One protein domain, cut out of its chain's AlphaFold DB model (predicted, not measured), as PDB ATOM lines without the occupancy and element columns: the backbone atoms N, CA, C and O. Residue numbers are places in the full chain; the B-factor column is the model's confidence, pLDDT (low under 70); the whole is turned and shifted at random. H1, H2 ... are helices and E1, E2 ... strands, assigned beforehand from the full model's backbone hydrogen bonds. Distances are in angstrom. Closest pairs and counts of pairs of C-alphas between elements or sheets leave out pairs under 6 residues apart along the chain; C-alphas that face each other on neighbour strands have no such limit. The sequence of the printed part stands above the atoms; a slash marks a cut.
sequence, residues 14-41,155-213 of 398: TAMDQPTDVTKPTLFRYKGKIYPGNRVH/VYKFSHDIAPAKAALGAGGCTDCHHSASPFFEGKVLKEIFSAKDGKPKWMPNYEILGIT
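What this domain is: This is residues 14 to 41 and 155 to 213 of the 398 residues of an uncharacterized protein of Thermodesulfovibrio sp. RBG_19FT_COMBO_42_12 (UniProt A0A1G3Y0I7). A small twisted sheet of three strands, E1, E2 and E3, and a separate two-stranded hairpin, E4 and E5, are joined by two one-turn helices, H2 and H3, which pack on each other between them, while long stretches with no named element run off toward one end. A third one-turn helix, H1, sits at a corner with H2, and the loop of residues 193 to 201 lies at the other end of the longest axis. The printed part has 87 residues, with 36 of them, under half, in named elements, in the order E1 E2 E3 H1 H2 E4 E5 H3; the class is mixed, helices and strands, and both sheets, E1 - E2 - E3 and E4 - E5, are antiparallel. The whole is only just loose, close to compact, with a radius of gyration of the C-alphas of 14.5 A and spans of 44 by 30 by 27 A.

How they stand to each other: Strands E1, residues 26 to 30, and E2, residues 33 to 39, form an antiparallel hairpin at 129 degrees, with N 35 and O 28 at 2.9 A, within hydrogen-bond range. E3, residues 155 to 157, is antiparallel to E2 at 128 degrees, with N 38 and O 156 at 2.8 A. The pairing is staggered: E2 pairs with E1 over residues 33 to 37 and with E3 over 37 to 39. H1, residues 175 to 178, is not on this sheet. H2, residues 183 to 186, touches H1 only at the corner, the closest C-alphas being those of Cys 177 and Phe 184, 5.3 A apart. E4, residues 188 to 192, and E5, residues 202 to 205, form an antiparallel hairpin at 137 degrees, with N 189 and O 204 at 2.8 A. H3, residues 206 to 209, touches H2, with the C-alphas of Phe 185 and Tyr 207 closest at 4.6 A. H2 and H3 each only graze the three-stranded sheet. The closest C-alphas of E1 and H3 are those of Phe 28 and Ile 209, 6.0 A apart. E1 and E5 are apart. The helices are too short for any O i to N i+4 pair; the one O i to N i+3 pair is within range in H1 and H3 but not in H2.

Where its parts are: E1 begins at C-alpha 26, (539.923, 453.493, 285.137), and is 12.4 A long. E2 measures 16.1 A, E3 6.5 A, H1 4.6 A and H2 5.2 A. E4 measures 11.8 A and E5 10.6 A. H3, 5.4 A, ends at C-alpha 209, (543.752, 458.253, 279.147).

The domain as a whole: The C-alphas farthest apart are those of Ala 165 and Lys 197, 44.5 A. Residues 42 to 154 are not printed, and C-alphas 41 and 155 are 9.6 A apart across this cut. The link E3 to H1, 17 residues, is long. The mean pLDDT of the printed part is 84.8; residues 14 to 22 and 159 to 163 are under 70.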
ATOM      1  N   THR A  14     538.376 444.751 305.635       67.00
ATOM      2  CA  THR A  14     539.448 444.369 306.562       67.00
ATOM      3  C   THR A  14     539.334 445.127 307.891       67.00
ATOM      4  O   THR A  14     538.639 446.136 307.988       67.00
ATOM      5  N   ALA A  15     540.114 444.725 308.903       68.31
ATOM      6  CA  ALA A  15     540.224 445.432 310.190       68.31
ATOM      7  C   ALA A  15     540.735 446.891 310.088       68.31
ATOM      8  O   ALA A  15     540.770 447.601 311.089       68.31
ATOM      9  N   MET A  16     541.150 447.329 308.895       60.34
ATOM     10  CA  MET A  16     541.583 448.694 308.585       60.34
ATOM     11  C   MET A  16     540.500 449.503 307.843       60.34
ATOM     12  O   MET A  16     540.818 450.534 307.252       60.34
ATOM     13  N   ASP A  17     539.250 449.022 307.823       64.06
ATOM     14  CA  ASP A  17     538.119 449.582 307.068       64.06
ATOM     15  C   ASP A  17     538.394 449.722 305.557       64.06
ATOM     16  O   ASP A  17     537.921 450.645 304.889       64.06
ATOM     17  N   GLN A  18     539.190 448.808 305.000       60.44
ATOM     18  CA  GLN A  18     539.477 448.743 303.562       60.44
ATOM     19  C   GLN A  18     538.721 447.581 302.932       60.44
ATOM     20  O   GLN A  18     538.710 446.526 303.564       60.44
ATOM     21  N   PRO A  19     538.164 447.716 301.714       61.72
ATOM     22  CA  PRO A  19     537.566 446.590 301.011       61.72
ATOM     23  C   PRO A  19     538.519 445.394 300.972       61.72
ATOM     24  O   PRO A  19     539.715 445.592 300.732       61.72
ATOM     25  N   THR A  20     538.024 444.176 301.206       65.00
ATOM     26  CA  THR A  20     538.841 442.951 301.068       65.00
ATOM     27  C   THR A  20     539.432 442.823 299.670       65.00
ATOM     28  O   THR A  20     540.586 442.423 299.525       65.00
ATOM     29  N   ASP A  21     538.689 443.297 298.674       59.81
ATOM     30  CA  ASP A  21     539.123 443.440 297.294       59.81
ATOM     31  C   ASP A  21     538.948 444.885 296.811       59.81
ATOM     32  O   ASP A  21     537.843 445.391 296.597       59.81
ATOM     33  N   VAL A  22     540.070 445.570 296.593       61.38
ATOM     34  CA  VAL A  22     540.073 446.951 296.098       61.38
ATOM     35  C   VAL A  22     540.081 446.956 294.571       61.38
ATOM     36  O   VAL A  22     541.124 446.764 293.936       61.38
ATOM     37  N   THR A  23     538.933 447.249 293.958       70.25
ATOM     38  CA  THR A  23     538.892 447.580 292.528       70.25
ATOM     39  C   THR A  23     539.589 448.907 292.273       70.25
ATOM     40  O   THR A  23     539.310 449.904 292.935       70.25
ATOM     41  N   LYS A  24     540.471 448.946 291.275       79.56
ATOM     42  CA  LYS A  24     541.130 450.174 290.819       79.56
ATOM     43  C   LYS A  24     540.476 450.607 289.509       79.56
ATOM     44  O   LYS A  24     540.852 450.085 288.459       79.56
ATOM     45  N   PRO A  25     539.460 451.485 289.555       85.12
ATOM     46  CA  PRO A  25     538.735 451.875 288.357       85.12
ATOM     47  C   PRO A  25     539.649 452.634 287.396       85.12
ATOM     48  O   PRO A  25     540.614 453.285 287.801       85.12
ATOM     49  N   THR A  26     539.300 452.596 286.112       90.94
ATOM     50  CA  THR A  26     539.923 453.493 285.137       90.94
ATOM     51  C   THR A  26     539.555 454.930 285.481       90.94
ATOM     52  O   THR A  26     538.410 455.194 285.857       90.94
ATOM     53  N   LEU A  27     540.494 455.867 285.334       92.62
ATOM     54  CA  LEU A  27     540.198 457.285 285.522       92.62
ATOM     55  C   LEU A  27     540.221 458.003 284.180       92.62
ATOM     56  O   LEU A  27     541.187 457.902 283.427       92.62
ATOM     57  N   PHE A  28     539.180 458.777 283.907       91.81
ATOM     58  CA  PHE A  28     539.066 459.565 282.685       91.81
ATOM     59  C   PHE A  28     538.634 460.994 282.992       91.81
ATOM     60  O   PHE A  28     538.089 461.294 284.060       91.81
ATOM     61  N   ARG A  29     538.887 461.897 282.043       91.31
ATOM     62  CA  ARG A  29     538.396 463.273 282.114       91.31
ATOM     63  C   ARG A  29     536.977 463.342 281.565       91.31
ATOM     64  O   ARG A  29     536.710 462.896 280.458       91.31
ATOM     65  N   TYR A  30     536.078 463.947 282.328       88.19
ATOM     66  CA  TYR A  30     534.733 464.285 281.874       88.19
ATOM     67  C   TYR A  30     534.319 465.617 282.496       88.19
ATOM     68  O   TYR A  30     534.435 465.813 283.707       88.19
ATOM     69  N   LYS A  31     533.890 466.570 281.655       88.81
ATOM     70  CA  LYS A  31     533.509 467.939 282.065       88.81
ATOM     71  C   LYS A  31     534.561 468.623 282.960       88.81
ATOM     72  O   LYS A  31     534.243 469.189 284.004       88.81
ATOM     73  N   GLY A  32     535.835 468.519 282.574       87.25
ATOM     74  CA  GLY A  32     536.961 469.157 283.271       87.25
ATOM     75  C   GLY A  32     537.388 468.498 284.590       87.25
ATOM     76  O   GLY A  32     538.334 468.968 285.217       87.25
ATOM     77  N   LYS A  33     536.740 467.405 285.010       90.38
ATOM     78  CA  LYS A  33     537.061 466.668 286.241       90.38
ATOM     79  C   LYS A  33     537.543 465.258 285.922       90.38
ATOM     80  O   LYS A  33     537.215 464.711 284.874       90.38
ATOM     81  N   ILE A  34     538.338 464.691 286.827       91.38
ATOM     82  CA  ILE A  34     538.760 463.291 286.762       91.38
ATOM     83  C   ILE A  34     537.719 462.464 287.505       91.38
ATOM     84  O   ILE A  34     537.394 462.780 288.651       91.38
ATOM     85  N   TYR A  35     537.207 461.425 286.857       89.69
ATOM     86  CA  TYR A  35     536.252 460.511 287.461       89.69
ATOM     87  C   TYR A  35     536.713 459.063 287.337       89.69
ATOM     88  O   TYR A  35     537.267 458.699 286.300       89.69
ATOM     89  N   PRO A  36     536.446 458.236 288.361       89.00
ATOM     90  CA  PRO A  36     536.527 456.799 288.218       89.00
ATOM     91  C   PRO A  36     535.348 456.287 287.390       89.00
ATOM     92  O   PRO A  36     534.201 456.708 287.566       89.00
ATOM     93  N   GLY A  37     535.610 455.336 286.506       87.94
ATOM     94  CA  GLY A  37     534.554 454.613 285.821       87.94
ATOM     95  C   GLY A  37     535.058 453.409 285.044       87.94
ATOM     96  O   GLY A  37     536.241 453.066 285.065       87.94
ATOM     97  N   ASN A  38     534.116 452.759 284.377       86.50
ATOM     98  CA  ASN A  38     534.357 451.601 283.539       86.50
ATOM     99  C   ASN A  38     534.274 452.002 282.065       86.50
ATOM    100  O   ASN A  38     533.233 452.486 281.615       86.50
ATOM    101  N   ARG A  39     535.368 451.790 281.329       87.75
ATOM    102  CA  ARG A  39     535.410 451.952 279.877       87.75
ATOM    103  C   ARG A  39     535.172 450.584 279.255       87.75
ATOM    104  O   ARG A  39     536.028 449.710 279.346       87.75
ATOM    105  N   VAL A  40     533.998 450.399 278.664       88.12
ATOM    106  CA  VAL A  40     533.634 449.121 278.054       88.12
ATOM    107  C   VAL A  40     534.338 448.987 276.710       88.12
ATOM    108  O   VAL A  40     534.204 449.852 275.843       88.12
ATOM    109  N   HIS A  41     535.078 447.895 276.564       88.94
ATOM    110  CA  HIS A  41     535.563 447.422 275.281       88.94
ATOM    111  C   HIS A  41     534.537 446.444 274.709       88.94
ATOM    112  O   HIS A  41     534.083 445.548 275.423       88.94
ATOM    113  N   VAL A 155     529.815 454.025 278.931       84.94
ATOM    114  CA  VAL A 155     530.771 454.337 280.002       84.94
ATOM    115  C   VAL A 155     530.005 454.577 281.291       84.94
ATOM    116  O   VAL A 155     529.173 455.480 281.380       84.94
ATOM    117  N   TYR A 156     530.313 453.787 282.316       82.81
ATOM    118  CA  TYR A 156     529.668 453.906 283.620       82.81
ATOM    119  C   TYR A 156     530.605 454.591 284.602       82.81
ATOM    120  O   TYR A 156     531.661 454.065 284.952       82.81
ATOM    121  N   LYS A 157     530.213 455.779 285.060       84.12
ATOM    122  CA  LYS A 157     530.922 456.495 286.117       84.12
ATOM    123  C   LYS A 157     530.593 455.879 287.480       84.12
ATOM    124  O   LYS A 157     529.427 455.852 287.877       84.12
ATOM    125  N   PHE A 158     531.613 455.524 288.251       79.62
ATOM    126  CA  PHE A 158     531.442 455.150 289.654       79.62
ATOM    127  C   PHE A 158     531.249 456.427 290.486       79.62
ATOM    128  O   PHE A 158     532.171 457.219 290.660       79.62
ATOM    129  N   SER A 159     530.012 456.699 290.914       68.94
ATOM    130  CA  SER A 159     529.654 457.953 291.614       68.94
ATOM    131  C   SER A 159     529.208 457.765 293.063       68.94
ATOM    132  O   SER A 159     529.011 458.764 293.744       68.94
ATOM    133  N   HIS A 160     529.030 456.525 293.521       62.56
ATOM    134  CA  HIS A 160     528.387 456.210 294.804       62.56
ATOM    135  C   HIS A 160     529.240 455.302 295.696       62.56
ATOM    136  O   HIS A 160     528.708 454.647 296.585       62.56
ATOM    137  N   ASP A 161     530.551 455.259 295.458       61.41
ATOM    138  CA  ASP A 161     531.471 454.520 296.317       61.41
ATOM    139  C   ASP A 161     531.858 455.410 297.508       61.41
ATOM    140  O   ASP A 161     532.549 456.422 297.347       61.41
ATOM    141  N   ILE A 162     531.305 455.106 298.686       63.53
ATOM    142  CA  ILE A 162     531.524 455.865 299.921       63.53
ATOM    143  C   ILE A 162     532.504 455.073 300.783       63.53
ATOM    144  O   ILE A 162     532.138 454.064 301.377       63.53
ATOM    145  N   ALA A 163     533.735 455.567 300.889       69.06
ATOM    146  CA  ALA A 163     534.750 455.030 301.787       69.06
ATOM    147  C   ALA A 163     534.954 455.956 303.004       69.06
ATOM    148  O   ALA A 163     534.763 457.175 302.886       69.06
ATOM    149  N   PRO A 164     535.388 455.431 304.166       79.19
ATOM    150  CA  PRO A 164     535.840 456.260 305.279       79.19
ATOM    151  C   PRO A 164     536.936 457.239 304.842       79.19
ATOM    152  O   PRO A 164     537.785 456.908 304.016       79.19
ATOM    153  N   ALA A 165     536.982 458.433 305.441       81.00
ATOM    154  CA  ALA A 165     537.915 459.492 305.031       81.00
ATOM    155  C   ALA A 165     539.395 459.060 305.035       81.00
ATOM    156  O   ALA A 165     540.173 459.538 304.216       81.00
ATOM    157  N   LYS A 166     539.786 458.137 305.925       81.44
ATOM    158  CA  LYS A 166     541.155 457.592 305.996       81.44
ATOM    159  C   LYS A 166     541.484 456.580 304.892       81.44
ATOM    160  O   LYS A 166     542.658 456.360 304.625       81.44
ATOM    161  N   ALA A 167     540.473 455.978 304.270       76.94
ATOM    162  CA  ALA A 167     540.616 455.061 303.140       76.94
ATOM    163  C   ALA A 167     540.475 455.780 301.786       76.94
ATOM    164  O   ALA A 167     540.687 455.177 300.733       76.94
ATOM    165  N   ALA A 168     540.120 457.070 301.796       79.56
ATOM    166  CA  ALA A 168     540.009 457.862 300.584       79.56
ATOM    167  C   ALA A 168     541.382 458.067 299.931       79.56
ATOM    168  O   ALA A 168     542.383 458.349 300.592       79.56
ATOM    169  N   LEU A 169     541.411 457.996 298.601       82.69
ATOM    170  CA  LEU A 169     542.583 458.369 297.821       82.69
ATOM    171  C   LEU A 169     543.032 459.798 298.171       82.69
ATOM    172  O   LEU A 169     542.245 460.741 298.082       82.69
ATOM    173  N   GLY A 170     544.312 459.959 298.506       86.12
ATOM    174  CA  GLY A 170     544.899 461.237 298.903       86.12
ATOM    175  C   GLY A 170     544.936 461.450 300.416       86.12
ATOM    176  O   GLY A 170     545.545 462.425 300.856       86.12
ATOM    177  N   ALA A 171     544.351 460.555 301.221       86.31
ATOM    178  CA  ALA A 171     544.451 460.602 302.679       86.31
ATOM    179  C   ALA A 171     545.903 460.450 303.177       86.31
ATOM    180  O   ALA A 171     546.258 461.018 304.211       86.31
ATOM    181  N   GLY A 172     546.760 459.747 302.427       85.88
ATOM    182  CA  GLY A 172     548.202 459.656 302.682       85.88
ATOM    183  C   GLY A 172     549.002 460.872 302.192       85.88
ATOM    184  O   GLY A 172     550.197 460.986 302.471       85.88
ATOM    185  N   GLY A 173     548.355 461.820 301.508       90.25
ATOM    186  CA  GLY A 173     548.979 462.992 300.900       90.25
ATOM    187  C   GLY A 173     549.251 462.813 299.407       90.25
ATOM    188  O   GLY A 173     548.719 461.924 298.741       90.25
ATOM    189  N   CYS A 174     550.091 463.686 298.849       92.12
ATOM    190  CA  CYS A 174     550.305 463.747 297.401       92.12
ATOM    191  C   CYS A 174     550.923 462.464 296.819       92.12
ATOM    192  O   CYS A 174     550.750 462.175 295.633       92.12
ATOM    193  N   THR A 175     551.640 461.683 297.628       91.50
ATOM    194  CA  THR A 175     552.291 460.440 297.200       91.50
ATOM    195  C   THR A 175     551.305 459.339 296.833       91.50
ATOM    196  O   THR A 175     551.657 458.507 296.002       91.50
ATOM    197  N   ASP A 176     550.067 459.366 297.332       89.94
ATOM    198  CA  ASP A 176     549.039 458.382 296.963       89.94
ATOM    199  C   ASP A 176     548.844 458.344 295.442       89.94
ATOM    200  O   ASP A 176     548.824 457.275 294.828       89.94
ATOM    201  N   CYS A 177     548.820 459.524 294.816       92.00
ATOM    202  CA  CYS A 177     548.717 459.669 293.368       92.00
ATOM    203  C   CYS A 177     550.082 459.745 292.677       92.00
ATOM    204  O   CYS A 177     550.202 459.315 291.536       92.00
ATOM    205  N   HIS A 178     551.104 460.315 293.322       94.12
ATOM    206  CA  HIS A 178     552.358 460.667 292.651       94.12
ATOM    207  C   HIS A 178     553.529 459.702 292.873       94.12
ATOM    208  O   HIS A 178     554.561 459.900 292.240       94.12
ATOM    209  N   HIS A 179     553.441 458.669 293.713       91.19
ATOM    210  CA  HIS A 179     554.537 457.695 293.810       91.19
ATOM    211  C   HIS A 179     554.708 456.878 292.515       91.19
ATOM    212  O   HIS A 179     553.773 456.721 291.728       91.19
ATOM    213  N   SER A 180     555.918 456.351 292.305       88.75
ATOM    214  CA  SER A 180     556.194 455.415 291.207       88.75
ATOM    215  C   SER A 180     555.300 454.190 291.361       88.75
ATOM    216  O   SER A 180     555.213 453.651 292.458       88.75
ATOM    217  N   ALA A 181     554.681 453.727 290.279       87.75
ATOM    218  CA  ALA A 181     553.680 452.662 290.280       87.75
ATOM    219  C   ALA A 181     552.345 452.999 290.975       87.75
ATOM    220  O   ALA A 181     551.537 452.090 291.192       87.75
ATOM    221  N   SER A 182     552.051 454.280 291.260       90.75
ATOM    222  CA  SER A 182     550.716 454.664 291.728       90.75
ATOM    223  C   SER A 182     549.652 454.215 290.726       90.75
ATOM    224  O   SER A 182     549.707 454.618 289.557       90.75
ATOM    225  N   PRO A 183     548.624 453.463 291.162       89.75
ATOM    226  CA  PRO A 183     547.520 453.082 290.292       89.75
ATOM    227  C   PRO A 183     546.776 454.270 289.680       89.75
ATOM    228  O   PRO A 183     546.143 454.110 288.642       89.75
ATOM    229  N   PHE A 184     546.869 455.456 290.291       92.75
ATOM    230  CA  PHE A 184     546.196 456.653 289.800       92.75
ATOM    231  C   PHE A 184     546.687 457.069 288.407       92.75
ATOM    232  O   PHE A 184     545.878 457.369 287.531       92.75
ATOM    233  N   PHE A 185     548.003 457.072 288.176       94.56
ATOM    234  CA  PHE A 185     548.589 457.440 286.880       94.56
ATOM    235  C   PHE A 185     549.165 456.241 286.130       94.56
ATOM    236  O   PHE A 185     549.041 456.169 284.913       94.56
ATOM    237  N   GLU A 186     549.788 455.296 286.823       94.19
ATOM    238  CA  GLU A 186     550.505 454.169 286.216       94.19
ATOM    239  C   GLU A 186     549.722 452.851 286.294       94.19
ATOM    240  O   GLU A 186     550.213 451.810 285.857       94.19
ATOM    241  N   GLY A 187     548.488 452.887 286.811       92.00
ATOM    242  CA  GLY A 187     547.585 451.740 286.806       92.00
ATOM    243  C   GLY A 187     547.393 451.190 285.394       92.00
ATOM    244  O   GLY A 187     547.220 451.954 284.441       92.00
ATOM    245  N   LYS A 188     547.441 449.860 285.265       91.44
ATOM    246  CA  LYS A 188     547.227 449.162 283.996       91.44
ATOM    247  C   LYS A 188     545.749 449.221 283.631       91.44
ATOM    248  O   LYS A 188     544.920 448.630 284.316       91.44
ATOM    249  N   VAL A 189     545.446 449.895 282.534       91.62
ATOM    250  CA  VAL A 189     544.119 449.952 281.926       91.62
ATOM    251  C   VAL A 189     544.143 449.182 280.616       91.62
ATOM    252  O   VAL A 189     545.142 449.215 279.893       91.62
ATOM    253  N   LEU A 190     543.068 448.449 280.330       90.94
ATOM    254  CA  LEU A 190     542.941 447.706 279.086       90.94
ATOM    255  C   LEU A 190     542.960 448.691 277.908       90.94
ATOM    256  O   LEU A 190     542.284 449.719 277.926       90.94
ATOM    257  N   LYS A 191     543.806 448.411 276.918       89.88
ATOM    258  CA  LYS A 191     543.941 449.205 275.691       89.88
ATOM    259  C   LYS A 191     543.301 448.499 274.505       89.88
ATOM    260  O   LYS A 191     542.686 449.154 273.674       89.88
ATOM    261  N   GLU A 192     543.500 447.194 274.432       88.31
ATOM    262  CA  GLU A 192     543.081 446.320 273.340       88.31
ATOM    263  C   GLU A 192     542.779 444.960 273.964       88.31
ATOM    264  O   GLU A 192     543.604 444.462 274.740       88.31
ATOM    265  N   ILE A 193     541.607 444.393 273.665       87.81
ATOM    266  CA  ILE A 193     541.184 443.120 274.269       87.81
ATOM    267  C   ILE A 193     542.007 441.961 273.704       87.81
ATOM    268  O   ILE A 193     542.578 441.193 274.474       87.81
ATOM    269  N   PHE A 194     542.098 441.872 272.374       89.38
ATOM    270  CA  PHE A 194     542.744 440.765 271.674       89.38
ATOM    271  C   PHE A 194     543.765 441.288 270.665       89.38
ATOM    272  O   PHE A 194     543.424 441.815 269.608       89.38
ATOM    273  N   SER A 195     545.043 441.152 271.011       89.62
ATOM    274  CA  SER A 195     546.166 441.524 270.153       89.62
ATOM    275  C   SER A 195     546.208 440.683 268.881       89.62
ATOM    276  O   SER A 195     546.266 439.458 268.945       89.62
ATOM    277  N   ALA A 196     546.340 441.326 267.718       86.81
ATOM    278  CA  ALA A 196     546.538 440.621 266.444       86.81
ATOM    279  C   ALA A 196     547.789 439.718 266.390       86.81
ATOM    280  O   ALA A 196     547.936 438.919 265.471       86.81
ATOM    281  N   LYS A 197     548.730 439.865 267.334       88.81
ATOM    282  CA  LYS A 197     549.963 439.067 267.378       88.81
ATOM    283  C   LYS A 197     549.779 437.718 268.076       88.81
ATOM    284  O   LYS A 197     550.464 436.766 267.719       88.81
ATOM    285  N   ASP A 198     548.983 437.684 269.139       88.75
ATOM    286  CA  ASP A 198     549.011 436.602 270.129       88.75
ATOM    287  C   ASP A 198     547.712 436.455 270.935       88.75
ATOM    288  O   ASP A 198     547.731 435.821 271.984       88.75
ATOM    289  N   GLY A 199     546.621 437.111 270.530       88.19
ATOM    290  CA  GLY A 199     545.331 437.098 271.234       88.19
ATOM    291  C   GLY A 199     545.348 437.786 272.602       88.19
ATOM    292  O   GLY A 199     544.308 438.050 273.185       88.19
ATOM    293  N   LYS A 200     546.516 438.156 273.139       91.25
ATOM    294  CA  LYS A 200     546.625 438.654 274.515       91.25
ATOM    295  C   LYS A 200     546.150 440.102 274.658       91.25
ATOM    296  O   LYS A 200     546.404 440.925 273.771       91.25
ATOM    297  N   PRO A 201     545.572 440.463 275.818       90.62
ATOM    298  CA  PRO A 201     545.199 441.841 276.099       90.62
ATOM    299  C   PRO A 201     546.426 442.742 276.176       90.62
ATOM    300  O   PRO A 201     547.413 442.431 276.858       90.62
ATOM    301  N   LYS A 202     546.348 443.906 275.524       92.50
ATOM    302  CA  LYS A 202     547.348 444.965 275.677       92.50
ATOM    303  C   LYS A 202     546.888 445.968 276.720       92.50
ATOM    304  O   LYS A 202     545.725 446.362 276.767       92.50
ATOM    305  N   TRP A 203     547.839 446.427 277.520       93.56
ATOM    306  CA  TRP A 203     547.604 447.359 278.617       93.56
ATOM    307  C   TRP A 203     548.299 448.687 278.346       93.56
ATOM    308  O   TRP A 203     549.357 448.732 277.717       93.56
ATOM    309  N   MET A 204     547.721 449.761 278.867       93.88
ATOM    310  CA  MET A 204     548.288 451.104 278.872       93.88
ATOM    311  C   MET A 204     548.232 451.697 280.279       93.88
ATOM    312  O   MET A 204     547.389 451.291 281.079       93.88
ATOM    313  N   PRO A 205     549.110 452.649 280.615       95.25
ATOM    314  CA  PRO A 205     549.009 453.371 281.868       95.25
ATOM    315  C   PRO A 205     547.849 454.374 281.831       95.25
ATOM    316  O   PRO A 205     547.566 455.008 280.813       95.25
ATOM    317  N   ASN A 206     547.200 454.563 282.974       94.94
ATOM    318  CA  ASN A 206     546.042 455.443 283.106       94.94
ATOM    319  C   ASN A 206     546.329 456.922 282.753       94.94
ATOM    320  O   ASN A 206     545.443 457.638 282.289       94.94
ATOM    321  N   TYR A 207     547.572 457.397 282.899       95.00
ATOM    322  CA  TYR A 207     547.956 458.765 282.534       95.00
ATOM    323  C   TYR A 207     547.750 459.074 281.046       95.00
ATOM    324  O   TYR A 207     547.493 460.231 280.710       95.00
ATOM    325  N   GLU A 208     547.835 458.066 280.168       94.06
ATOM    326  CA  GLU A 208     547.597 458.239 278.731       94.06
ATOM    327  C   GLU A 208     546.123 458.574 278.468       94.06
ATOM    328  O   GLU A 208     545.832 459.460 277.669       94.06
ATOM    329  N   ILE A 209     545.196 457.957 279.210       92.75
ATOM    330  CA  ILE A 209     543.752 458.253 279.147       92.75
ATOM    331  C   ILE A 209     543.469 459.661 279.674       92.75
ATOM    332  O   ILE A 209     542.617 460.379 279.161       92.75
ATOM    333  N   LEU A 210     544.219 460.091 280.691       93.19
ATOM    334  CA  LEU A 210     544.113 461.435 281.258       93.19
ATOM    335  C   LEU A 210     544.750 462.530 280.383       93.19
ATOM    336  O   LEU A 210     544.709 463.704 280.780       93.19
ATOM    337  N   GLY A 211     545.350 462.173 279.240       91.88
ATOM    338  CA  GLY A 211     546.022 463.104 278.332       91.88
ATOM    339  C   GLY A 211     547.305 463.706 278.916       91.88
ATOM    340  O   GLY A 211     547.654 464.848 278.617       91.88
ATOM    341  N   ILE A 212     547.989 462.986 279.808       92.56
ATOM    342  CA  ILE A 212     549.241 463.422 280.435       92.56
ATOM    343  C   ILE A 212     550.387 462.608 279.834       92.56
ATOM    344  O   ILE A 212     550.240 461.422 279.585       92.56
ATOM    345  N   THR A 213     551.548 463.213 279.591       94.44
ATOM    346  CA  THR A 213     552.709 462.474 279.071       94.44
ATOM    347  C   THR A 213     553.587 461.937 280.203       94.44
ATOM    348  O   THR A 213     553.674 462.533 281.280       94.44
TER     349      THR A 213